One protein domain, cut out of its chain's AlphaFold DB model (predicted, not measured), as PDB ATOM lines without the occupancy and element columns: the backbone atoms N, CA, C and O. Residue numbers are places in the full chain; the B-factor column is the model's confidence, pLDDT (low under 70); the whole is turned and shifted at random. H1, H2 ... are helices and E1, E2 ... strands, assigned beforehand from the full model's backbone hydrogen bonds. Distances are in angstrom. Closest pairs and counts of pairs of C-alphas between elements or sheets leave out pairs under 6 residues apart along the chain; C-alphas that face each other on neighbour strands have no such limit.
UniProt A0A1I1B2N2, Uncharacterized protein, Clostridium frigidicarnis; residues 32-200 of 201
ATOM      1  N   SER A  32      35.646  -3.355 -27.230       95.12
ATOM      2  CA  SER A  32      36.158  -1.980 -27.152       95.12
ATOM      3  C   SER A  32      37.018  -1.564 -28.344       95.12
ATOM      4  O   SER A  32      37.208  -0.367 -28.539       95.12
ATOM      5  N   ASP A  33      37.510  -2.517 -29.139       96.38
ATOM      6  CA  ASP A  33      38.322  -2.235 -30.330       96.38
ATOM      7  C   ASP A  33      37.460  -1.880 -31.550       96.38
ATOM      8  O   ASP A  33      37.976  -1.471 -32.590       96.38
ATOM      9  N   ILE A  34      36.135  -2.024 -31.436       98.06
ATOM     10  CA  ILE A  34      35.193  -1.712 -32.507       98.06
ATOM     11  C   ILE A  34      35.045  -0.200 -32.637       98.06
ATOM     12  O   ILE A  34      34.557   0.479 -31.731       98.06
ATOM     13  N   LEU A  35      35.416   0.321 -33.804       98.31
ATOM     14  CA  LEU A  35      35.287   1.737 -34.123       98.31
ATOM     15  C   LEU A  35      33.897   2.040 -34.681       98.31
ATOM     16  O   LEU A  35      33.443   1.441 -35.659       98.31
ATOM     17  N   TYR A  36      33.223   3.009 -34.071       98.56
ATOM     18  CA  TYR A  36      31.903   3.455 -34.495       98.56
ATOM     19  C   TYR A  36      31.660   4.918 -34.126       98.56
ATOM     20  O   TYR A  36      32.364   5.509 -33.306       98.56
ATOM     21  N   ARG A  37      30.622   5.502 -34.719       98.38
ATOM     22  CA  ARG A  37      30.052   6.790 -34.312       98.38
ATOM     23  C   ARG A  37      28.534   6.743 -34.383       98.38
ATOM     24  O   ARG A  37      27.962   5.962 -35.142       98.38
ATOM     25  N   VAL A  38      27.897   7.600 -33.600       98.38
ATOM     26  CA  VAL A  38      26.444   7.773 -33.587       98.38
ATOM     27  C   VAL A  38      26.113   9.178 -34.077       98.38
ATOM     28  O   VAL A  38      26.781  10.141 -33.707       98.38
ATOM     29  N   GLU A  39      25.117   9.277 -34.941       97.88
ATOM     30  CA  GLU A  39      24.564  10.524 -35.469       97.88
ATOM     31  C   GLU A  39      23.029  10.431 -35.395       97.88
ATOM     32  O   GLU A  39      22.507   9.325 -35.231       97.88
ATOM     33  N   PRO A  40      22.261  11.531 -35.497       97.94
ATOM     34  CA  PRO A  40      20.809  11.446 -35.386       97.94
ATOM     35  C   PRO A  40      20.229  10.423 -36.372       97.94
ATOM     36  O   PRO A  40      20.424  10.539 -37.583       97.94
ATOM     37  N   LYS A  41      19.514   9.431 -35.834       97.56
ATOM     38  CA  LYS A  41      18.848   8.327 -36.546       97.56
ATOM     39  C   LYS A  41      19.766   7.345 -37.279       97.56
ATOM     40  O   LYS A  41      19.277   6.562 -38.095       97.56
ATOM     41  N   ILE A  42      21.075   7.374 -37.022       97.81
ATOM     42  CA  ILE A  42      22.039   6.501 -37.698       97.81
ATOM     43  C   ILE A  42      23.217   6.117 -36.794       97.81
ATOM     44  O   ILE A  42      23.800   6.934 -36.081       97.81
ATOM     45  N   VAL A  43      23.607   4.849 -36.853       98.31
ATOM     46  CA  VAL A  43      24.856   4.334 -36.288       98.31
ATOM     47  C   VAL A  43      25.783   3.983 -37.437       98.31
ATOM     48  O   VAL A  43      25.351   3.401 -38.428       98.31
ATOM     49  N   ARG A  44      27.067   4.313 -37.306       98.31
ATOM     50  CA  ARG A  44      28.070   4.006 -38.322       98.31
ATOM     51  C   ARG A  44      29.213   3.222 -37.726       98.31
ATOM     52  O   ARG A  44      29.847   3.711 -36.794       98.31
ATOM     53  N   ILE A  45      29.474   2.039 -38.263       98.56
ATOM     54  CA  ILE A  45      30.480   1.102 -37.746       98.56
ATOM     55  C   ILE A  45      31.545   0.887 -38.814       98.56
ATOM     56  O   ILE A  45      31.209   0.681 -39.978       98.56
ATOM     57  N   ASN A  46      32.822   0.930 -38.448       98.12
ATOM     58  CA  ASN A  46      33.889   0.605 -39.388       98.12
ATOM     59  C   ASN A  46      33.877  -0.899 -39.700       98.12
ATOM     60  O   ASN A  46      33.858  -1.728 -38.794       98.12
ATOM     61  N   ASN A  47      33.913  -1.248 -40.985       96.75
ATOM     62  CA  ASN A  47      34.013  -2.632 -41.458       96.75
ATOM     63  C   ASN A  47      35.484  -3.061 -41.587       96.75
ATOM     64  O   ASN A  47      35.965  -3.422 -42.668       96.75
ATOM     65  N   ASP A  48      36.220  -2.925 -40.488       96.00
ATOM     66  CA  ASP A  48      37.652  -3.197 -40.409       96.00
ATOM     67  C   ASP A  48      37.952  -4.610 -39.880       96.00
ATOM     68  O   ASP A  48      37.061  -5.428 -39.631       96.00
ATOM     69  N   ASP A  49      39.242  -4.922 -39.769       95.25
ATOM     70  CA  ASP A  49      39.702  -6.235 -39.324       95.25
ATOM     71  C   ASP A  49      39.382  -6.492 -37.846       95.25
ATOM     72  O   ASP A  49      39.143  -7.642 -37.475       95.25
ATOM     73  N   SER A  50      39.281  -5.441 -37.020       96.31
ATOM     74  CA  SER A  50      38.859  -5.559 -35.621       96.31
ATOM     75  C   SER A  50      37.415  -6.038 -35.528       96.31
ATOM     76  O   SER A  50      37.129  -6.986 -34.793       96.31
ATOM     77  N   LEU A  51      36.503  -5.456 -36.320       96.94
ATOM     78  CA  LEU A  51      35.123  -5.939 -36.392       96.94
ATOM     79  C   LEU A  51      35.067  -7.390 -36.868       96.94
ATOM     80  O   LEU A  51      34.433  -8.221 -36.221       96.94
ATOM     81  N   LYS A  52      35.755  -7.722 -37.962       95.06
ATOM     82  CA  LYS A  52      35.743  -9.083 -38.527       95.06
ATOM     83  C   LYS A  52      36.293 -10.124 -37.551       95.06
ATOM     84  O   LYS A  52      35.661 -11.167 -37.377       95.06
ATOM     85  N   SER A  53      37.424  -9.834 -36.902       94.50
ATOM     86  CA  SER A  53      38.032 -10.706 -35.888       94.50
ATOM     87  C   SER A  53      37.074 -10.908 -34.716       94.50
ATOM     88  O   SER A  53      36.725 -12.051 -34.417       94.50
ATOM     89  N   TYR A  54      36.541  -9.824 -34.139       95.06
ATOM     90  CA  TYR A  54      35.611  -9.914 -33.012       95.06
ATOM     91  C   TYR A  54      34.370 -10.750 -33.348       95.06
ATOM     92  O   TYR A  54      33.978 -11.617 -32.569       95.06
ATOM     93  N   LEU A  55      33.759 -10.534 -34.518       94.50
ATOM     94  CA  LEU A  55      32.567 -11.278 -34.938       94.50
ATOM     95  C   LEU A  55      32.834 -12.768 -35.173       94.50
ATOM     96  O   LEU A  55      31.936 -13.579 -34.942       94.50
ATOM     97  N   SER A  56      34.039 -13.129 -35.617       91.06
ATOM     98  CA  SER A  56      34.407 -14.526 -35.871       91.06
ATOM     99  C   SER A  56      34.664 -15.334 -34.595       91.06
ATOM    100  O   SER A  56      34.487 -16.551 -34.601       91.06
ATOM    101  N   GLU A  57      35.041 -14.669 -33.502       87.38
ATOM    102  CA  GLU A  57      35.469 -15.323 -32.260       87.38
ATOM    103  C   GLU A  57      34.447 -15.194 -31.124       87.38
ATOM    104  O   GLU A  57      34.280 -16.111 -30.315       87.38
ATOM    105  N   ALA A  58      33.741 -14.064 -31.043       85.69
ATOM    106  CA  ALA A  58      32.838 -13.784 -29.939       85.69
ATOM    107  C   ALA A  58      31.474 -14.463 -30.118       85.69
ATOM    108  O   ALA A  58      30.742 -14.225 -31.085       85.69
ATOM    109  N   HIS A  59      31.048 -15.218 -29.101       85.62
ATOM    110  CA  HIS A  59      29.656 -15.646 -28.997       85.62
ATOM    111  C   HIS A  59      28.738 -14.413 -28.955       85.62
ATOM    112  O   HIS A  59      28.973 -13.484 -28.176       85.62
ATOM    113  N   LYS A  60      27.696 -14.396 -29.797       90.12
ATOM    114  CA  LYS A  60      26.794 -13.243 -29.967       90.12
ATOM    115  C   LYS A  60      27.499 -11.957 -30.409       90.12
ATOM    116  O   LYS A  60      26.990 -10.876 -30.129       90.12
ATOM    117  N   GLY A  61      28.629 -12.050 -31.120       94.06
ATOM    118  CA  GLY A  61      29.457 -10.902 -31.509       94.06
ATOM    119  C   GLY A  61      28.662  -9.711 -32.057       94.06
ATOM    120  O   GLY A  61      28.690  -8.632 -31.469       94.06
ATOM    121  N   SER A  62      27.872  -9.895 -33.118       96.00
ATOM    122  CA  SER A  62      27.122  -8.782 -33.725       96.00
ATOM    123  C   SER A  62      25.998  -8.254 -32.831       96.00
ATOM    124  O   SER A  62      25.714  -7.057 -32.849       96.00
ATOM    125  N   LEU A  63      25.404  -9.101 -31.986       95.94
ATOM    126  CA  LEU A  63      24.415  -8.681 -30.991       95.94
ATOM    127  C   LEU A  63      25.055  -7.858 -29.863       95.94
ATOM    128  O   LEU A  63      24.461  -6.883 -29.400       95.94
ATOM    129  N   ASN A  64      26.270  -8.207 -29.438       96.75
ATOM    130  CA  ASN A  64      27.034  -7.434 -28.460       96.75
ATOM    131  C   ASN A  64      27.408  -6.058 -29.024       96.75
ATOM    132  O   ASN A  64      27.213  -5.050 -28.343       96.75
ATOM    133  N   VAL A  65      27.867  -6.009 -30.283       98.19
ATOM    134  CA  VAL A  65      28.135  -4.748 -30.992       98.19
ATOM    135  C   VAL A  65      26.865  -3.912 -31.072       98.19
ATOM    136  O   VAL A  65      26.891  -2.746 -30.684       98.19
ATOM    137  N   SER A  66      25.745  -4.510 -31.485       98.00
ATOM    138  CA  SER A  66      24.454  -3.822 -31.563       98.00
ATOM    139  C   SER A  66      24.047  -3.189 -30.226       98.00
ATOM    140  O   SER A  66      23.752  -1.994 -30.159       98.00
ATOM    141  N   LYS A  67      24.098  -3.950 -29.130       98.00
ATOM    142  CA  LYS A  67      23.756  -3.444 -27.792       98.00
ATOM    143  C   LYS A  67      24.672  -2.310 -27.351       98.00
ATOM    144  O   LYS A  67      24.196  -1.316 -26.803       98.00
ATOM    145  N   MET A  68      25.974  -2.444 -27.599       98.31
ATOM    146  CA  MET A  68      26.957  -1.415 -27.269       98.31
ATOM    147  C   MET A  68      26.670  -0.113 -28.025       98.31
ATOM    148  O   MET A  68      26.543   0.935 -27.391       98.31
ATOM    149  N   VAL A  69      26.538  -0.156 -29.354       98.56
ATOM    150  CA  VAL A  69      26.334   1.069 -30.148       98.56
ATOM    151  C   VAL A  69      24.989   1.726 -29.848       98.56
ATOM    152  O   VAL A  69      24.917   2.953 -29.777       98.56
ATOM    153  N   LYS A  70      23.937   0.940 -29.580       98.44
ATOM    154  CA  LYS A  70      22.634   1.470 -29.152       98.44
ATOM    155  C   LYS A  70      22.688   2.117 -27.775       98.44
ATOM    156  O   LYS A  70      22.090   3.171 -27.583       98.44
ATOM    157  N   LEU A  71      23.431   1.535 -26.832       98.44
ATOM    158  CA  LEU A  71      23.654   2.156 -25.528       98.44
ATOM    159  C   LEU A  71      24.377   3.500 -25.678       98.44
ATOM    160  O   LEU A  71      24.011   4.469 -25.012       98.44
ATOM    161  N   THR A  72      25.377   3.583 -26.557       98.50
ATOM    162  CA  THR A  72      26.067   4.848 -26.848       98.50
ATOM    163  C   THR A  72      25.147   5.858 -27.530       98.50
ATOM    164  O   THR A  72      25.159   7.031 -27.155       98.50
ATOM    165  N   TYR A  73      24.296   5.421 -28.463       98.69
ATOM    166  CA  TYR A  73      23.277   6.270 -29.083       98.69
ATOM    167  C   TYR A  73      22.334   6.859 -28.024       98.69
ATOM    168  O   TYR A  73      22.187   8.077 -27.944       98.69
ATOM    169  N   TYR A  74      21.780   6.015 -27.146       98.50
ATOM    170  CA  TYR A  74      20.901   6.448 -26.058       98.50
ATOM    171  C   TYR A  74      21.584   7.446 -25.123       98.50
ATOM    172  O   TYR A  74      21.015   8.484 -24.804       98.50
ATOM    173  N   LYS A  75      22.835   7.190 -24.728       98.56
ATOM    174  CA  LYS A  75      23.610   8.128 -23.898       98.56
ATOM    175  C   LYS A  75      23.854   9.476 -24.583       98.56
ATOM    176  O   LYS A  75      23.999  10.476 -23.890       98.56
ATOM    177  N   THR A  76      23.910   9.500 -25.913       98.50
ATOM    178  CA  THR A  76      24.182  10.712 -26.701       98.50
ATOM    179  C   THR A  76      22.919  11.542 -26.922       98.50
ATOM    180  O   THR A  76      22.961  12.763 -26.787       98.50
ATOM    181  N   TYR A  77      21.791  10.897 -27.231       98.12
ATOM    182  CA  TYR A  77      20.552  11.577 -27.634       98.12
ATOM    183  C   TYR A  77      19.427  11.516 -26.594       98.12
ATOM    184  O   TYR A  77      18.397  12.153 -26.781       98.12
ATOM    185  N   SER A  78      19.608  10.782 -25.492       97.88
ATOM    186  CA  SER A  78      18.556  10.470 -24.504       97.88
ATOM    187  C   SER A  78      17.309   9.812 -25.110       97.88
ATOM    188  O   SER A  78      16.225   9.850 -24.532       97.88
ATOM    189  N   GLU A  79      17.474   9.177 -26.267       96.31
ATOM    190  CA  GLU A  79      16.433   8.510 -27.040       96.31
ATOM    191  C   GLU A  79      16.994   7.201 -27.601       96.31
ATOM    192  O   GLU A  79      18.177   7.105 -27.929       96.31
ATOM    193  N   ASN A  80      16.159   6.166 -27.683       96.31
ATOM    194  CA  ASN A  80      16.556   4.926 -28.340       96.31
ATOM    195  C   ASN A  80      16.457   5.102 -29.854       96.31
ATOM    196  O   ASN A  80      15.430   5.558 -30.341       96.31
ATOM    197  N   ILE A  81      17.479   4.671 -30.595       96.94
ATOM    198  CA  ILE A  81      17.347   4.514 -32.045       96.94
ATOM    199  C   ILE A  81      16.250   3.480 -32.349       96.94
ATOM    200  O   ILE A  81      16.227   2.408 -31.727       96.94
ATOM    201  N   ASP A  82      15.352   3.788 -33.290       94.62
ATOM    202  CA  ASP A  82      14.205   2.933 -33.655       94.62
ATOM    203  C   ASP A  82      14.621   1.741 -34.542       94.62
ATOM    204  O   ASP A  82      14.253   1.619 -35.713       94.62
ATOM    205  N   ILE A  83      15.477   0.878 -33.988       94.56
ATOM    206  CA  ILE A  83      15.980  -0.357 -34.600       94.56
ATOM    207  C   ILE A  83      16.154  -1.398 -33.491       94.56
ATOM    208  O   ILE A  83      16.767  -1.121 -32.458       94.56
ATOM    209  N   THR A  84      15.644  -2.618 -33.670       93.69
ATOM    210  CA  THR A  84      15.823  -3.692 -32.675       93.69
ATOM    211  C   THR A  84      17.276  -4.172 -32.630       93.69
ATOM    212  O   THR A  84      17.997  -4.084 -33.625       93.69
ATOM    213  N   ASP A  85      17.720  -4.707 -31.484       95.19
ATOM    214  CA  ASP A  85      19.092  -5.228 -31.355       95.19
ATOM    215  C   ASP A  85      19.370  -6.323 -32.398       95.19
ATOM    216  O   ASP A  85      20.439  -6.382 -32.999       95.19
ATOM    217  N   LEU A  86      18.376  -7.182 -32.649       93.88
ATOM    218  CA  LEU A  86      18.507  -8.291 -33.588       93.88
ATOM    219  C   LEU A  86      18.542  -7.818 -35.049       93.88
ATOM    220  O   LEU A  86      19.370  -8.309 -35.808       93.88
ATOM    221  N   SER A  87      17.706  -6.844 -35.436       94.62
ATOM    222  CA  SER A  87      17.729  -6.259 -36.791       94.62
ATOM    223  C   SER A  87      19.078  -5.604 -37.085       94.62
ATOM    224  O   SER A  87      19.700  -5.878 -38.112       94.62
ATOM    225  N   MET A  88      19.603  -4.829 -36.134       97.19
ATOM    226  CA  MET A  88      20.929  -4.223 -36.254       97.19
ATOM    227  C   MET A  88      22.051  -5.274 -36.279       97.19
ATOM    228  O   MET A  88      22.975  -5.160 -37.080       97.19
ATOM    229  N   ALA A  89      21.980  -6.319 -35.452       96.94
ATOM    230  CA  ALA A  89      22.961  -7.405 -35.470       96.94
ATOM    231  C   ALA A  89      22.984  -8.155 -36.814       96.94
ATOM    232  O   ALA A  89      24.056  -8.507 -37.308       96.94
ATOM    233  N   VAL A  90      21.814  -8.384 -37.412       95.50
ATOM    234  CA  VAL A  90      21.673  -9.005 -38.735       95.50
ATOM    235  C   VAL A  90      22.260  -8.124 -39.833       95.50
ATOM    236  O   VAL A  90      22.952  -8.640 -40.705       95.50
ATOM    237  N   GLU A  91      22.038  -6.811 -39.793       96.12
ATOM    238  CA  GLU A  91      22.641  -5.888 -40.759       96.12
ATOM    239  C   GLU A  91      24.171  -5.854 -40.656       96.12
ATOM    240  O   GLU A  91      24.853  -5.908 -41.677       96.12
ATOM    241  N   ILE A  92      24.721  -5.856 -39.435       96.88
ATOM    242  CA  ILE A  92      26.171  -5.977 -39.221       96.88
ATOM    243  C   ILE A  92      26.699  -7.243 -39.910       96.88
ATOM    244  O   ILE A  92      27.660  -7.174 -40.674       96.88
ATOM    245  N   LEU A  93      26.047  -8.393 -39.697       95.06
ATOM    246  CA  LEU A  93      26.422  -9.640 -40.373       95.06
ATOM    247  C   LEU A  93      26.260  -9.547 -41.895       95.06
ATOM    248  O   LEU A  93      27.101 -10.067 -42.618       95.06
ATOM    249  N   GLY A  94      25.220  -8.868 -42.381       93.31
ATOM    250  CA  GLY A  94      24.964  -8.672 -43.806       93.31
ATOM    251  C   GLY A  94      26.048  -7.886 -44.526       93.31
ATOM    252  O   GLY A  94      26.344  -8.191 -45.676       93.31
ATOM    253  N   HIS A  95      26.679  -6.925 -43.856       94.31
ATOM    254  CA  HIS A  95      27.782  -6.154 -44.432       94.31
ATOM    255  C   HIS A  95      29.161  -6.803 -44.238       94.31
ATOM    256  O   HIS A  95      30.067  -6.581 -45.047       94.31
ATOM    257  N   VAL A  96      29.338  -7.603 -43.183       94.44
ATOM    258  CA  VAL A  96      30.607  -8.302 -42.916       94.44
ATOM    259  C   VAL A  96      30.711  -9.616 -43.697       94.44
ATOM    260  O   VAL A  96      31.769  -9.918 -44.247       94.44
ATOM    261  N   TYR A  97      29.612 -10.364 -43.802       92.88
ATOM    262  CA  TYR A  97      29.511 -11.660 -44.480       92.88
ATOM    263  C   TYR A  97      28.412 -11.634 -45.563       92.88
ATOM    264  O   TYR A  97      27.428 -12.382 -45.483       92.88
ATOM    265  N   PRO A  98      28.523 -10.754 -46.577       91.50
ATOM    266  CA  PRO A  98      27.439 -10.527 -47.529       91.50
ATOM    267  C   PRO A  98      27.108 -11.762 -48.375       91.50
ATOM    268  O   PRO A  98      25.952 -11.951 -48.754       91.50
ATOM    269  N   ASP A  99      28.073 -12.655 -48.607       90.44
ATOM    270  CA  ASP A  99      27.878 -13.933 -49.301       90.44
ATOM    271  C   ASP A  99      26.887 -14.855 -48.574       90.44
ATOM    272  O   ASP A  99      26.125 -15.580 -49.219       90.44
ATOM    273  N   LYS A 100      26.841 -14.796 -47.238       90.81
ATOM    274  CA  LYS A 100      25.941 -15.626 -46.421       90.81
ATOM    275  C   LYS A 100      24.500 -15.146 -46.469       90.81
ATOM    276  O   LYS A 100      23.575 -15.953 -46.365       90.81
ATOM    277  N   ILE A 101      24.303 -13.840 -46.648       90.56
ATOM    278  CA  ILE A 101      22.975 -13.219 -46.681       90.56
ATOM    279  C   ILE A 101      22.417 -13.140 -48.107       90.56
ATOM    280  O   ILE A 101      21.201 -13.235 -48.284       90.56
ATOM    281  N   ALA A 102      23.276 -13.034 -49.129       91.56
ATOM    282  CA  ALA A 102      22.891 -12.780 -50.520       91.56
ATOM    283  C   ALA A 102      21.749 -13.668 -51.042       91.56
ATOM    284  O   ALA A 102      20.847 -13.171 -51.717       91.56
ATOM    285  N   LYS A 103      21.722 -14.958 -50.679       91.44
ATOM    286  CA  LYS A 103      20.688 -15.915 -51.121       91.44
ATOM    287  C   LYS A 103      19.263 -15.568 -50.659       91.44
ATOM    288  O   LYS A 103      18.285 -15.948 -51.309       91.44
ATOM    289  N   TYR A 104      19.125 -14.835 -49.556       92.12
ATOM    290  CA  TYR A 104      17.822 -14.429 -49.026       92.12
ATOM    291  C   TYR A 104      17.280 -13.179 -49.714       92.12
ATOM    292  O   TYR A 104      16.065 -12.983 -49.763       92.12
ATOM    293  N   LEU A 105      18.160 -12.366 -50.290       90.19
ATOM    294  CA  LEU A 105      17.823 -11.050 -50.805       90.19
ATOM    295  C   LEU A 105      17.021 -11.119 -52.119       90.19
ATOM    296  O   LEU A 105      17.084 -12.112 -52.854       90.19
ATOM    297  N   PRO A 106      16.236 -10.073 -52.433       87.25
ATOM    298  CA  PRO A 106      15.658  -9.896 -53.759       87.25
ATOM    299  C   PRO A 106      16.744  -9.732 -54.828       87.25
ATOM    300  O   PRO A 106      17.860  -9.285 -54.546       87.25
ATOM    301  N   LEU A 107      16.385 -10.034 -56.078       84.88
ATOM    302  CA  LEU A 107      17.275  -9.879 -57.230       84.88
ATOM    303  C   LEU A 107      17.833  -8.449 -57.320       84.88
ATOM    304  O   LEU A 107      17.109  -7.472 -57.135       84.88
ATOM    305  N   GLY A 108      19.137  -8.336 -57.585       80.44
ATOM    306  CA  GLY A 108      19.861  -7.066 -57.699       80.44
ATOM    307  C   GLY A 108      20.159  -6.351 -56.375       80.44
ATOM    308  O   GLY A 108      20.994  -5.449 -56.357       80.44
ATOM    309  N   LEU A 109      19.529  -6.736 -55.256       82.75
ATOM    310  CA  LEU A 109      19.894  -6.215 -53.933       82.75
ATOM    311  C   LEU A 109      21.090  -6.970 -53.339       82.75
ATOM    312  O   LEU A 109      21.933  -6.354 -52.692       82.75
ATOM    313  N   GLY A 110      21.196  -8.272 -53.628       79.62
ATOM    314  CA  GLY A 110      22.370  -9.080 -53.293       79.62
ATOM    315  C   GLY A 110      23.660  -8.486 -53.846       79.62
ATOM    316  O   GLY A 110      24.591  -8.259 -53.085       79.62
ATOM    317  N   ASP A 111      23.676  -8.117 -55.127       80.62
ATOM    318  CA  ASP A 111      24.855  -7.528 -55.774       80.62
ATOM    319  C   ASP A 111      25.287  -6.213 -55.118       80.62
ATOM    320  O   ASP A 111      26.477  -5.943 -55.002       80.62
ATOM    321  N   LYS A 112      24.328  -5.407 -54.640       79.88
ATOM    322  CA  LYS A 112      24.615  -4.153 -53.925       79.88
ATOM    323  C   LYS A 112      25.212  -4.395 -52.542       79.88
ATOM    324  O   LYS A 112      26.103  -3.657 -52.148       79.88
ATOM    325  N   ILE A 113      24.723  -5.400 -51.816       80.25
ATOM    326  CA  ILE A 113      25.219  -5.748 -50.473       80.25
ATOM    327  C   ILE A 113      26.563  -6.491 -50.547       80.25
ATOM    328  O   ILE A 113      27.399  -6.330 -49.665       80.25
ATOM    329  N   LEU A 114      26.813  -7.238 -51.628       80.62
ATOM    330  CA  LEU A 114      28.112  -7.856 -51.921       80.62
ATOM    331  C   LEU A 114      29.220  -6.825 -52.186       80.62
ATOM    332  O   LEU A 114      30.399  -7.160 -52.080       80.62
ATOM    333  N   VAL A 115      28.874  -5.569 -52.489       79.44
ATOM    334  CA  VAL A 115      29.853  -4.479 -52.494       79.44
ATOM    335  C   VAL A 115      30.248  -4.179 -51.048       79.44
ATOM    336  O   VAL A 115      29.505  -3.549 -50.299       79.44
ATOM    337  N   HIS A 116      31.447  -4.612 -50.662       69.94
ATOM    338  CA  HIS A 116      31.999  -4.301 -49.348       69.94
ATOM    339  C   HIS A 116      32.176  -2.789 -49.178       69.94
ATOM    340  O   HIS A 116      32.991  -2.157 -49.853       69.94
ATOM    341  N   THR A 117      31.434  -2.213 -48.235       83.06
ATOM    342  CA  THR A 117      31.633  -0.839 -47.780       83.06
ATOM    343  C   THR A 117      32.624  -0.823 -46.616       83.06
ATOM    344  O   THR A 117      32.617  -1.719 -45.771       83.06
ATOM    345  N   SER A 118      33.485   0.199 -46.553       93.31
ATOM    346  CA  SER A 118      34.422   0.395 -45.433       93.31
ATOM    347  C   SER A 118      33.724   0.841 -44.144       93.31
ATOM    348  O   SER A 118      34.290   0.731 -43.060       93.31
ATOM    349  N   VAL A 119      32.498   1.353 -44.261       96.06
ATOM    350  CA  VAL A 119      31.633   1.773 -43.158       96.06
ATOM    351  C   VAL A 119      30.253   1.163 -43.374       96.06
ATOM    352  O   VAL A 119      29.734   1.159 -44.490       96.06
ATOM    353  N   ILE A 120      29.677   0.634 -42.302       96.44
ATOM    354  CA  ILE A 120      28.321   0.098 -42.236       96.44
ATOM    355  C   ILE A 120      27.421   1.217 -41.717       96.44
ATOM    356  O   ILE A 120      27.562   1.626 -40.564       96.44
ATOM    357  N   ASP A 121      26.531   1.715 -42.569       96.12
ATOM    358  CA  ASP A 121      25.573   2.772 -42.247       96.12
ATOM    359  C   ASP A 121      24.234   2.150 -41.817       96.12
ATOM    360  O   ASP A 121      23.462   1.690 -42.652       96.12
ATOM    361  N   ILE A 122      23.952   2.157 -40.513       97.50
ATOM    362  CA  ILE A 122      22.770   1.532 -39.900       97.50
ATOM    363  C   ILE A 122      21.767   2.613 -39.496       97.50
ATOM    364  O   ILE A 122      21.884   3.220 -38.429       97.50
ATOM    365  N   GLY A 123      20.798   2.888 -40.367       96.94
ATOM    366  CA  GLY A 123      19.816   3.959 -40.187       96.94
ATOM    367  C   GLY A 123      18.420   3.479 -39.796       96.94
ATOM    368  O   GLY A 123      17.979   2.396 -40.173       96.94
ATOM    369  N   GLU A 124      17.665   4.316 -39.090       96.12
ATOM    370  CA  GLU A 124      16.223   4.097 -38.909       96.12
ATOM    371  C   GLU A 124      15.501   4.035 -40.262       96.12
ATOM    372  O   GLU A 124      15.988   4.563 -41.259       96.12
ATOM    373  N   ARG A 125      14.275   3.499 -40.304       93.19
ATOM    374  CA  ARG A 125      13.471   3.387 -41.542       93.19
ATOM    375  C   ARG A 125      13.293   4.715 -42.296       93.19
ATOM    376  O   ARG A 125      13.073   4.711 -43.503       93.19
ATOM    377  N   SER A 126      13.347   5.844 -41.586       93.56
ATOM    378  CA  SER A 126      13.255   7.174 -42.200       93.56
ATOM    379  C   SER A 126      14.502   7.575 -43.005       93.56
ATOM    380  O   SER A 126      14.399   8.463 -43.847       93.56
ATOM    381  N   ILE A 127      15.643   6.916 -42.774       94.19
ATOM    382  CA  ILE A 127      16.939   7.178 -43.415       94.19
ATOM    383  C   ILE A 127      17.395   5.982 -44.267       94.19
ATOM    384  O   ILE A 127      17.875   6.168 -45.382       94.19
ATOM    385  N   ASP A 128      17.216   4.753 -43.777       93.06
ATOM    386  CA  ASP A 128      17.584   3.526 -44.481       93.06
ATOM    387  C   ASP A 128      16.382   2.890 -45.197       93.06
ATOM    388  O   ASP A 128      15.505   2.252 -44.602       93.06
ATOM    389  N   SER A 129      16.387   3.019 -46.523       90.25
ATOM    390  CA  SER A 129      15.371   2.437 -47.406       90.25
ATOM    391  C   SER A 129      15.360   0.902 -47.443       90.25
ATOM    392  O   SER A 129      14.342   0.320 -47.825       90.25
ATOM    393  N   ASN A 130      16.441   0.237 -47.023       92.00
ATOM    394  CA  ASN A 130      16.575  -1.221 -47.007       92.00
ATOM    395  C   ASN A 130      16.295  -1.838 -45.632       92.00
ATOM    396  O   ASN A 130      16.337  -3.060 -45.507       92.00
ATOM    397  N   ARG A 131      15.911  -1.038 -44.626       94.19
ATOM    398  CA  ARG A 131      15.640  -1.491 -43.247       94.19
ATOM    399  C   ARG A 131      14.713  -2.708 -43.156       94.19
ATOM    400  O   ARG A 131      14.893  -3.580 -42.314       94.19
ATOM    401  N   TRP A 132      13.743  -2.791 -44.067       94.31
ATOM    402  CA  TRP A 132      12.796  -3.903 -44.168       94.31
ATOM    403  C   TRP A 132      13.469  -5.261 -44.430       94.31
ATOM    404  O   TRP A 132      12.924  -6.280 -44.021       94.31
ATOM    405  N   VAL A 133      14.636  -5.305 -45.078       94.69
ATOM    406  CA  VAL A 133      15.402  -6.541 -45.310       94.69
ATOM    407  C   VAL A 133      15.893  -7.109 -43.989       94.69
ATOM    408  O   VAL A 133      15.633  -8.270 -43.671       94.69
ATOM    409  N   TRP A 134      16.572  -6.270 -43.212       94.81
ATOM    410  CA  TRP A 134      17.185  -6.644 -41.942       94.81
ATOM    411  C   TRP A 134      16.121  -7.017 -40.913       94.81
ATOM    412  O   TRP A 134      16.232  -8.061 -40.270       94.81
ATOM    413  N   ASP A 135      15.034  -6.242 -40.859       94.38
ATOM    414  CA  ASP A 135      13.866  -6.537 -40.028       94.38
ATOM    415  C   ASP A 135      13.233  -7.891 -40.390       94.38
ATOM    416  O   ASP A 135      12.873  -8.660 -39.503       94.38
ATOM    417  N   SER A 136      13.126  -8.210 -41.687       94.69
ATOM    418  CA  SER A 136      12.541  -9.473 -42.170       94.69
ATOM    419  C   SER A 136      13.370 -10.685 -41.780       94.69
ATOM    420  O   SER A 136      12.825 -11.686 -41.321       94.69
ATOM    421  N   ILE A 137      14.688 -10.605 -41.942       94.06
ATOM    422  CA  ILE A 137      15.591 -11.688 -41.548       94.06
ATOM    423  C   ILE A 137      15.571 -11.842 -40.017       94.06
ATOM    424  O   ILE A 137      15.415 -12.952 -39.510       94.06
ATOM    425  N   ALA A 138      15.648 -10.736 -39.271       92.56
ATOM    426  CA  ALA A 138      15.612 -10.755 -37.811       92.56
ATOM    427  C   ALA A 138      14.296 -11.308 -37.242       92.56
ATOM    428  O   ALA A 138      14.330 -12.006 -36.235       92.56
ATOM    429  N   ALA A 139      13.153 -11.051 -37.886       90.69
ATOM    430  CA  ALA A 139      11.847 -11.524 -37.420       90.69
ATOM    431  C   ALA A 139      11.736 -13.058 -37.355       90.69
ATOM    432  O   ALA A 139      10.967 -13.583 -36.552       90.69
ATOM    433  N   VAL A 140      12.495 -13.778 -38.189       88.50
ATOM    434  CA  VAL A 140      12.464 -15.249 -38.252       88.50
ATOM    435  C   VAL A 140      13.692 -15.917 -37.642       88.50
ATOM    436  O   VAL A 140      13.647 -17.110 -37.345       88.50
ATOM    437  N   ILE A 141      14.785 -15.179 -37.417       84.44
ATOM    438  CA  ILE A 141      15.918 -15.699 -36.652       84.44
ATOM    439  C   ILE A 141      15.479 -15.801 -35.190       84.44
ATOM    440  O   ILE A 141      15.180 -14.785 -34.564       84.44
ATOM    441  N   PRO A 142      15.422 -17.006 -34.601       67.38
ATOM    442  CA  PRO A 142      14.797 -17.156 -33.303       67.38
ATOM    443  C   PRO A 142      15.661 -16.513 -32.220       67.38
ATOM    444  O   PRO A 142      16.701 -17.054 -31.862       67.38
ATOM    445  N   SER A 143      15.185 -15.446 -31.586       54.44
ATOM    446  CA  SER A 143      15.553 -15.155 -30.200       54.44
ATOM    447  C   SER A 143      14.662 -16.016 -29.299       54.44
ATOM    448  O   SER A 143      13.601 -15.561 -28.892       54.44
ATOM    449  N   SER A 144      15.042 -17.286 -29.101       44.81
ATOM    450  CA  SER A 144      14.497 -18.309 -28.170       44.81
ATOM    451  C   SER A 144      12.981 -18.627 -28.137       44.81
ATOM    452  O   SER A 144      12.617 -19.758 -27.824       44.81
ATOM    453  N   LYS A 145      12.077 -17.709 -28.487       45.88
ATOM    454  CA  LYS A 145      10.633 -17.776 -28.216       45.88
ATOM    455  C   LYS A 145       9.848 -18.619 -29.228       45.88
ATOM    456  O   LYS A 145       8.856 -19.235 -28.855       45.88
ATOM    457  N   LEU A 146      10.308 -18.695 -30.480       48.72
ATOM    458  CA  LEU A 146       9.626 -19.450 -31.542       48.72
ATOM    459  C   LEU A 146       9.937 -20.959 -31.503       48.72
ATOM    460  O   LEU A 146       9.097 -21.792 -31.831       48.72
ATOM    461  N   LEU A 147      11.139 -21.326 -31.043       50.28
ATOM    462  CA  LEU A 147      11.615 -22.716 -31.066       50.28
ATOM    463  C   LEU A 147      10.846 -23.627 -30.103       50.28
ATOM    464  O   LEU A 147      10.768 -24.830 -30.340       50.28
ATOM    465  N   MET A 148      10.211 -23.069 -29.069       45.97
ATOM    466  CA  MET A 148       9.472 -23.849 -28.072       45.97
ATOM    467  C   MET A 148       8.094 -24.338 -28.561       45.97
ATOM    468  O   MET A 148       7.478 -25.160 -27.889       45.97
ATOM    469  N   ARG A 149       7.620 -23.887 -29.736       49.22
ATOM    470  CA  ARG A 149       6.372 -24.365 -30.373       49.22
ATOM    471  C   ARG A 149       6.578 -25.384 -31.503       49.22
ATOM    472  O   ARG A 149       5.609 -25.990 -31.941       49.22
ATOM    473  N   SER A 150       7.822 -25.629 -31.924       46.75
ATOM    474  CA  SER A 150       8.172 -26.484 -33.077       46.75
ATOM    475  C   SER A 150       8.055 -28.004 -32.848       46.75
ATOM    476  O   SER A 150       8.413 -28.791 -33.717       46.75
ATOM    477  N   ALA A 151       7.514 -28.445 -31.705       49.44
ATOM    478  CA  ALA A 151       7.253 -29.863 -31.436       49.44
ATOM    479  C   ALA A 151       6.020 -30.421 -32.186       49.44
ATOM    480  O   ALA A 151       5.694 -31.598 -32.046       49.44
ATOM    481  N   ILE A 152       5.336 -29.592 -32.981       52.44
ATOM    482  CA  ILE A 152       4.229 -29.977 -33.861       52.44
ATOM    483  C   ILE A 152       4.575 -29.467 -35.262       52.44
ATOM    484  O   ILE A 152       5.011 -28.328 -35.410       52.44
ATOM    485  N   GLN A 153       4.424 -30.326 -36.272       59.62
ATOM    486  CA  GLN A 153       4.741 -30.070 -37.679       59.62
ATOM    487  C   GLN A 153       3.835 -28.968 -38.255       59.62
ATOM    488  O   GLN A 153       2.837 -29.245 -38.909       59.62
ATOM    489  N   TYR A 154       4.169 -27.715 -37.954       65.19
ATOM    490  CA  TYR A 154       3.525 -26.524 -38.494       65.19
ATOM    491  C   TYR A 154       3.979 -26.288 -39.936       65.19
ATOM    492  O   TYR A 154       5.180 -26.342 -40.226       65.19
ATOM    493  N   ASP A 155       3.036 -25.959 -40.818       83.38
ATOM    494  CA  ASP A 155       3.349 -25.477 -42.162       83.38
ATOM    495  C   ASP A 155       4.134 -24.153 -42.097       83.38
ATOM    496  O   ASP A 155       3.956 -23.345 -41.181       83.38
ATOM    497  N   VAL A 156       5.035 -23.925 -43.056       84.00
ATOM    498  CA  VAL A 156       5.891 -22.725 -43.086       84.00
ATOM    499  C   VAL A 156       5.043 -21.459 -43.188       84.00
ATOM    500  O   VAL A 156       5.381 -20.458 -42.560       84.00
ATOM    501  N   GLU A 157       3.938 -21.486 -43.935       89.62
ATOM    502  CA  GLU A 157       3.073 -20.312 -44.085       89.62
ATOM    503  C   GLU A 157       2.375 -19.937 -42.777       89.62
ATOM    504  O   GLU A 157       2.347 -18.758 -42.431       89.62
ATOM    505  N   GLU A 158       1.898 -20.923 -42.018       86.56
ATOM    506  CA  GLU A 158       1.256 -20.692 -40.721       86.56
ATOM    507  C   GLU A 158       2.247 -20.088 -39.712       86.56
ATOM    508  O   GLU A 158       1.929 -19.120 -39.022       86.56
ATOM    509  N   GLN A 159       3.495 -20.574 -39.691       86.56
ATOM    510  CA  GLN A 159       4.552 -19.979 -38.862       86.56
ATOM    511  C   GLN A 159       4.846 -18.528 -39.255       86.56
ATOM    512  O   GLN A 159       5.037 -17.677 -38.387       86.56
ATOM    513  N   LEU A 160       4.898 -18.228 -40.555       89.56
ATOM    514  CA  LEU A 160       5.133 -16.866 -41.032       89.56
ATOM    515  C   LEU A 160       3.996 -15.928 -40.635       89.56
ATOM    516  O   LEU A 160       4.271 -14.805 -40.213       89.56
ATOM    517  N   ASP A 161       2.750 -16.376 -40.747       88.94
ATOM    518  CA  ASP A 161       1.582 -15.575 -40.383       88.94
ATOM    519  C   ASP A 161       1.566 -15.272 -38.875       88.94
ATOM    520  O   ASP A 161       1.352 -14.120 -38.490       88.94
ATOM    521  N   ASP A 162       1.916 -16.246 -38.029       87.12
ATOM    522  CA  ASP A 162       2.082 -16.060 -36.580       87.12
ATOM    523  C   ASP A 162       3.192 -15.049 -36.240       87.12
ATOM    524  O   ASP A 162       3.021 -14.188 -35.365       87.12
ATOM    525  N   ILE A 163       4.337 -15.131 -36.929       88.25
ATOM    526  CA  ILE A 163       5.461 -14.200 -36.748       88.25
ATOM    527  C   ILE A 163       5.052 -12.787 -37.165       88.25
ATOM    528  O   ILE A 163       5.288 -11.836 -36.419       88.25
ATOM    529  N   ILE A 164       4.422 -12.636 -38.333       89.12
ATOM    530  CA  ILE A 164       3.968 -11.338 -38.848       89.12
ATOM    531  C   ILE A 164       2.926 -10.734 -37.908       89.12
ATOM    532  O   ILE A 164       3.026  -9.554 -37.566       89.12
ATOM    533  N   LEU A 165       1.959 -11.534 -37.450       87.25
ATOM    534  CA  LEU A 165       0.948 -11.092 -36.496       87.25
ATOM    535  C   LEU A 165       1.610 -10.602 -35.207       87.25
ATOM    536  O   LEU A 165       1.376  -9.463 -34.802       87.25
ATOM    537  N   SER A 166       2.485 -11.411 -34.611       86.00
ATOM    538  CA  SER A 166       3.198 -11.058 -33.378       86.00
ATOM    539  C   SER A 166       4.010  -9.770 -33.539       86.00
ATOM    540  O   SER A 166       3.902  -8.860 -32.720       86.00
ATOM    541  N   ALA A 167       4.757  -9.643 -34.636       85.62
ATOM    542  CA  ALA A 167       5.575  -8.469 -34.909       85.62
ATOM    543  C   ALA A 167       4.727  -7.207 -35.158       85.62
ATOM    544  O   ALA A 167       5.097  -6.118 -34.722       85.62
ATOM    545  N   SER A 168       3.559  -7.340 -35.798       84.62
ATOM    546  CA  SER A 168       2.622  -6.226 -36.016       84.62
ATOM    547  C   SER A 168       1.972  -5.715 -34.724       84.62
ATOM    548  O   SER A 168       1.648  -4.528 -34.625       84.62
ATOM    549  N   LEU A 169       1.804  -6.593 -33.728       85.00
ATOM    550  CA  LEU A 169       1.315  -6.227 -32.398       85.00
ATOM    551  C   LEU A 169       2.373  -5.443 -31.611       85.00
ATOM    552  O   LEU A 169       2.018  -4.528 -30.870       85.00
ATOM    553  N   GLU A 170       3.654  -5.770 -31.795       82.75
ATOM    554  CA  GLU A 170       4.781  -5.071 -31.164       82.75
ATOM    555  C   GLU A 170       5.100  -3.736 -31.855       82.75
ATOM    556  O   GLU A 170       5.336  -2.731 -31.183       82.75
ATOM    557  N   ASN A 171       5.078  -3.694 -33.191       81.62
ATOM    558  CA  ASN A 171       5.343  -2.489 -33.974       81.62
ATOM    559  C   ASN A 171       4.489  -2.443 -35.254       81.62
ATOM    560  O   ASN A 171       4.806  -3.058 -36.271       81.62
ATOM    561  N   LYS A 172       3.439  -1.611 -35.241       76.94
ATOM    562  CA  LYS A 172       2.515  -1.430 -36.379       76.94
ATOM    563  C   LYS A 172       3.167  -0.844 -37.637       76.94
ATOM    564  O   LYS A 172       2.600  -0.956 -38.719       76.94
ATOM    565  N   ASN A 173       4.329  -0.206 -37.506       79.06
ATOM    566  CA  ASN A 173       5.054   0.414 -38.619       79.06
ATOM    567  C   ASN A 173       6.126  -0.512 -39.214       79.06
ATOM    568  O   ASN A 173       6.866  -0.104 -40.119       79.06
ATOM    569  N   LEU A 174       6.243  -1.741 -38.704       82.56
ATOM    570  CA  LEU A 174       7.185  -2.727 -39.203       82.56
ATOM    571  C   LEU A 174       6.785  -3.162 -40.615       82.56
ATOM    572  O   LEU A 174       5.666  -3.611 -40.858       82.56
ATOM    573  N   LYS A 175       7.712  -3.023 -41.563       89.50
ATOM    574  CA  LYS A 175       7.532  -3.503 -42.936       89.50
ATOM    575  C   LYS A 175       8.357  -4.765 -43.110       89.50
ATOM    576  O   LYS A 175       9.575  -4.677 -43.231       89.50
ATOM    577  N   LEU A 176       7.682  -5.909 -43.105       92.69
ATOM    578  CA  LEU A 176       8.289  -7.220 -43.305       92.69
ATOM    579  C   LEU A 176       8.033  -7.730 -44.725       92.69
ATOM    580  O   LEU A 176       6.999  -7.446 -45.330       92.69
ATOM    581  N   ASN A 177       8.975  -8.501 -45.250       94.56
ATOM    582  CA  ASN A 177       8.894  -9.156 -46.542       94.56
ATOM    583  C   ASN A 177       8.783 -10.670 -46.340       94.56
ATOM    584  O   ASN A 177       9.751 -11.335 -45.960       94.56
ATOM    585  N   LYS A 178       7.596 -11.210 -46.637       93.06
ATOM    586  CA  LYS A 178       7.271 -12.626 -46.434       93.06
ATOM    587  C   LYS A 178       8.176 -13.564 -47.241       93.06
ATOM    588  O   LYS A 178       8.480 -14.650 -46.765       93.06
ATOM    589  N   ASP A 179       8.668 -13.150 -48.410       94.56
ATOM    590  CA  ASP A 179       9.542 -13.989 -49.240       94.56
ATOM    591  C   ASP A 179      10.939 -14.145 -48.640       94.56
ATOM    592  O   ASP A 179      11.475 -15.253 -48.618       94.56
ATOM    593  N   ILE A 180      11.517 -13.062 -48.110       94.94
ATOM    594  CA  ILE A 180      12.785 -13.123 -47.366       94.94
ATOM    595  C   ILE A 180      12.611 -14.015 -46.137       94.94
ATOM    596  O   ILE A 180      13.384 -14.955 -45.941       94.94
ATOM    597  N   MET A 181      11.571 -13.743 -45.344       93.62
ATOM    598  CA  MET A 181      11.259 -14.500 -44.131       93.62
ATOM    599  C   MET A 181      11.104 -15.993 -44.426       93.62
ATOM    600  O   MET A 181      11.705 -16.815 -43.741       93.62
ATOM    601  N   ARG A 182      10.361 -16.347 -45.482       93.00
ATOM    602  CA  ARG A 182      10.152 -17.733 -45.916       93.00
ATOM    603  C   ARG A 182      11.467 -18.434 -46.216       93.00
ATOM    604  O   ARG A 182      11.695 -19.517 -45.691       93.00
ATOM    605  N   LYS A 183      12.341 -17.832 -47.029       93.25
ATOM    606  CA  LYS A 183      13.625 -18.452 -47.395       93.25
ATOM    607  C   LYS A 183      14.486 -18.738 -46.161       93.25
ATOM    608  O   LYS A 183      15.057 -19.819 -46.057       93.25
ATOM    609  N   VAL A 184      14.563 -17.790 -45.225       92.12
ATOM    610  CA  VAL A 184      15.336 -17.961 -43.984       92.12
ATOM    611  C   VAL A 184      14.691 -19.016 -43.080       92.12
ATOM    612  O   VAL A 184      15.388 -19.888 -42.571       92.12
ATOM    613  N   LEU A 185      13.365 -18.988 -42.913       89.56
ATOM    614  CA  LEU A 185      12.642 -19.950 -42.078       89.56
ATOM    615  C   LEU A 185      12.729 -21.383 -42.626       89.56
ATOM    616  O   LEU A 185      12.914 -22.317 -41.851       89.56
ATOM    617  N   MET A 186      12.662 -21.565 -43.947       89.19
ATOM    618  CA  MET A 186      12.883 -22.870 -44.581       89.19
ATOM    619  C   MET A 186      14.281 -23.409 -44.270       89.19
ATOM    620  O   MET A 186      14.419 -24.571 -43.901       89.19
ATOM    621  N   ASP A 187      15.307 -22.562 -44.354       90.06
ATOM    622  CA  ASP A 187      16.673 -22.951 -44.004       90.06
ATOM    623  C   ASP A 187      16.827 -23.291 -42.514       90.06
ATOM    624  O   ASP A 187      17.545 -24.226 -42.158       90.06
ATOM    625  N   ILE A 188      16.141 -22.567 -41.626       86.88
ATOM    626  CA  ILE A 188      16.116 -22.879 -40.189       86.88
ATOM    627  C   ILE A 188      15.477 -24.253 -39.958       86.88
ATOM    628  O   ILE A 188      16.073 -25.088 -39.278       86.88
ATOM    629  N   ASN A 189      14.303 -24.498 -40.543       85.19
ATOM    630  CA  ASN A 189      13.551 -25.744 -40.369       85.19
ATOM    631  C   ASN A 189      14.291 -26.955 -40.955       85.19
ATOM    632  O   ASN A 189      14.220 -28.047 -40.398       85.19
ATOM    633  N   ASN A 190      15.049 -26.749 -42.034       86.38
ATOM    634  CA  ASN A 190      15.862 -27.786 -42.666       86.38
ATOM    635  C   ASN A 190      17.243 -27.969 -42.011       86.38
ATOM    636  O   ASN A 190      17.991 -28.859 -42.412       86.38
ATOM    637  N   GLY A 191      17.616 -27.129 -41.037       85.56
ATOM    638  CA  GLY A 191      18.951 -27.144 -40.431       85.56
ATOM    639  C   GLY A 191      20.074 -26.700 -41.381       85.56
ATOM    640  O   GLY A 191      21.234 -27.030 -41.147       85.56
ATOM    641  N   THR A 192      19.743 -25.965 -42.447       90.06
ATOM    642  CA  THR A 192      20.665 -25.469 -43.488       90.06
ATOM    643  C   THR A 192      20.958 -23.970 -43.382       90.06
ATOM    644  O   THR A 192      21.690 -23.420 -44.212       90.06
ATOM    645  N   VAL A 193      20.389 -23.287 -42.383       89.88
ATOM    646  CA  VAL A 193      20.695 -21.882 -42.084       89.88
ATOM    647  C   VAL A 193      22.172 -21.716 -41.739       89.88
ATOM    648  O   VAL A 193      22.763 -22.559 -41.064       89.88
ATOM    649  N   ASP A 194      22.774 -20.621 -42.203       90.75
ATOM    650  CA  ASP A 194      24.184 -20.366 -41.928       90.75
ATOM    651  C   ASP A 194      24.431 -20.200 -40.408       90.75
ATOM    652  O   ASP A 194      23.673 -19.479 -39.739       90.75
ATOM    653  N   PRO A 195      25.478 -20.834 -39.839       87.44
ATOM    654  CA  PRO A 195      25.796 -20.740 -38.417       87.44
ATOM    655  C   PRO A 195      25.981 -19.317 -37.878       87.44
ATOM    656  O   PRO A 195      25.758 -19.114 -36.680       87.44
ATOM    657  N   ILE A 196      26.312 -18.320 -38.712       86.81
ATOM    658  CA  ILE A 196      26.415 -16.920 -38.256       86.81
ATOM    659  C   ILE A 196      25.123 -16.426 -37.589       86.81
ATOM    660  O   ILE A 196      25.176 -15.616 -36.664       86.81
ATOM    661  N   PHE A 197      23.963 -16.946 -38.003       83.19
ATOM    662  CA  PHE A 197      22.668 -16.594 -37.419       83.19
ATOM    663  C   PHE A 197      22.346 -17.391 -36.154       83.19
ATOM    664  O   PHE A 197      21.602 -16.920 -35.297       83.19
ATOM    665  N   LEU A 198      22.916 -18.589 -36.000       76.44
ATOM    666  CA  LEU A 198      22.749 -19.397 -34.789       76.44
ATOM    667  C   LEU A 198      23.464 -18.764 -33.595       76.44
ATOM    668  O   LEU A 198      22.984 -18.877 -32.470       76.44
ATOM    669  N   ASN A 199      24.540 -18.022 -33.855       75.62
ATOM    670  CA  ASN A 199      25.262 -17.260 -32.842       75.62
ATOM    671  C   ASN A 199      24.466 -16.072 -32.281       75.62
ATOM    672  O   ASN A 199      24.940 -15.442 -31.342       75.62
ATOM    673  N   LEU A 200      23.277 -15.765 -32.814       76.31
ATOM    674  CA  LEU A 200      22.375 -14.738 -32.282       76.31
ATOM    675  C   LEU A 200      21.403 -15.277 -31.210       76.31
ATOM    676  O   LEU A 200      20.760 -14.471 -30.536       76.31
TER     677      LEU A 200
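Overview. This is residues 32 to 200 of the 201 residues of an uncharacterized protein of Clostridium frigidicarnis (UniProt A0A1I1B2N2). A small sheet of three strands, E1, E2 and E3, forms a wall at one end, with the crossed helices H2 and H3 over one face. H3 links this half, through H6, to a group of three helices, H6, H7 and H8, at the other end, while the short H4 and H5 sit together at one side. The 169 printed residues run E1 E2 H1 H2 H3 H4 H5 E3 H6 H7 H8 H9; the sheet order is E1 E2 E3, all antiparallel, and the class is mostly helix. The whole is compact, with a radius of gyration of the C-alphas of 15.6 A and spans of 44 by 31 by 31 A.

Along the chain. E1, residues 36 to 39, begins at C-alpha 36 (31.903, 3.455, -34.495), and E2 is residues 42 to 46. H1 is residues 49 to 57, and H2, residues 61 to 77, is 24.5 A long. H3 is residues 85 to 96, 16.6 A, followed by H4, 98 to 102, and H5, 109 to 113. E3 is residues 119 to 123 and H6 residues 131 to 140. H7, residues 156 to 170, is 21.3 A long and H8, residues 178 to 189, 15.8 A. H9, residues 195 to 198, ends at C-alpha 198 (22.749, -19.397, -34.789).

Arrangement. E1 and E2 form a hairpin, with N 37 and O 44 at 2.8 A; between E2 and E3, N 43 and O 122 are at 2.8 A. H2 and H3 are on the same face, two layers, helices on one face of a sheet, at heights of 9.3 A and 9.8 A. They touch at Ser 62 and Ala 89, C-alphas 4.7 A apart, at a steep tilt of 63 degrees. H1 and H2 only just touch, only at the corner, with 3 pairs of C-alphas within 8 A, the closest Leu 55 and Gly 61 at 4.6 A. H3, with residues 86 to 91 alone, touches H6, closest C-alphas Ser 87 and Asp 135 at 5.0 A. H6 touches H8, closest C-alphas Ser 136 and Met 181 at 5.5 A. H7, with residues 156 to 160 alone, touches H8, closest C-alphas Leu 160 and Arg 182 at 7.1 A. H4 touches H5, closest C-alphas Ala 102 and Gly 110 at 4.7 A, and H4 and H9 are near each other. Every O i to N i+4 pair is within hydrogen-bond range in H1, H2, H3, H4, H5, H7 and H8; H6 has 5 of 6, and H9 is too short for such a pair.

Size, cuts and confidence. The C-alphas farthest apart, Thr 76 and Gln 153, are 46.5 A apart. The printed part has no cut. H6 to H7 is a long link of 15 residues. Residue 116 and residues 142 to 154 are under 70 in pLDDT.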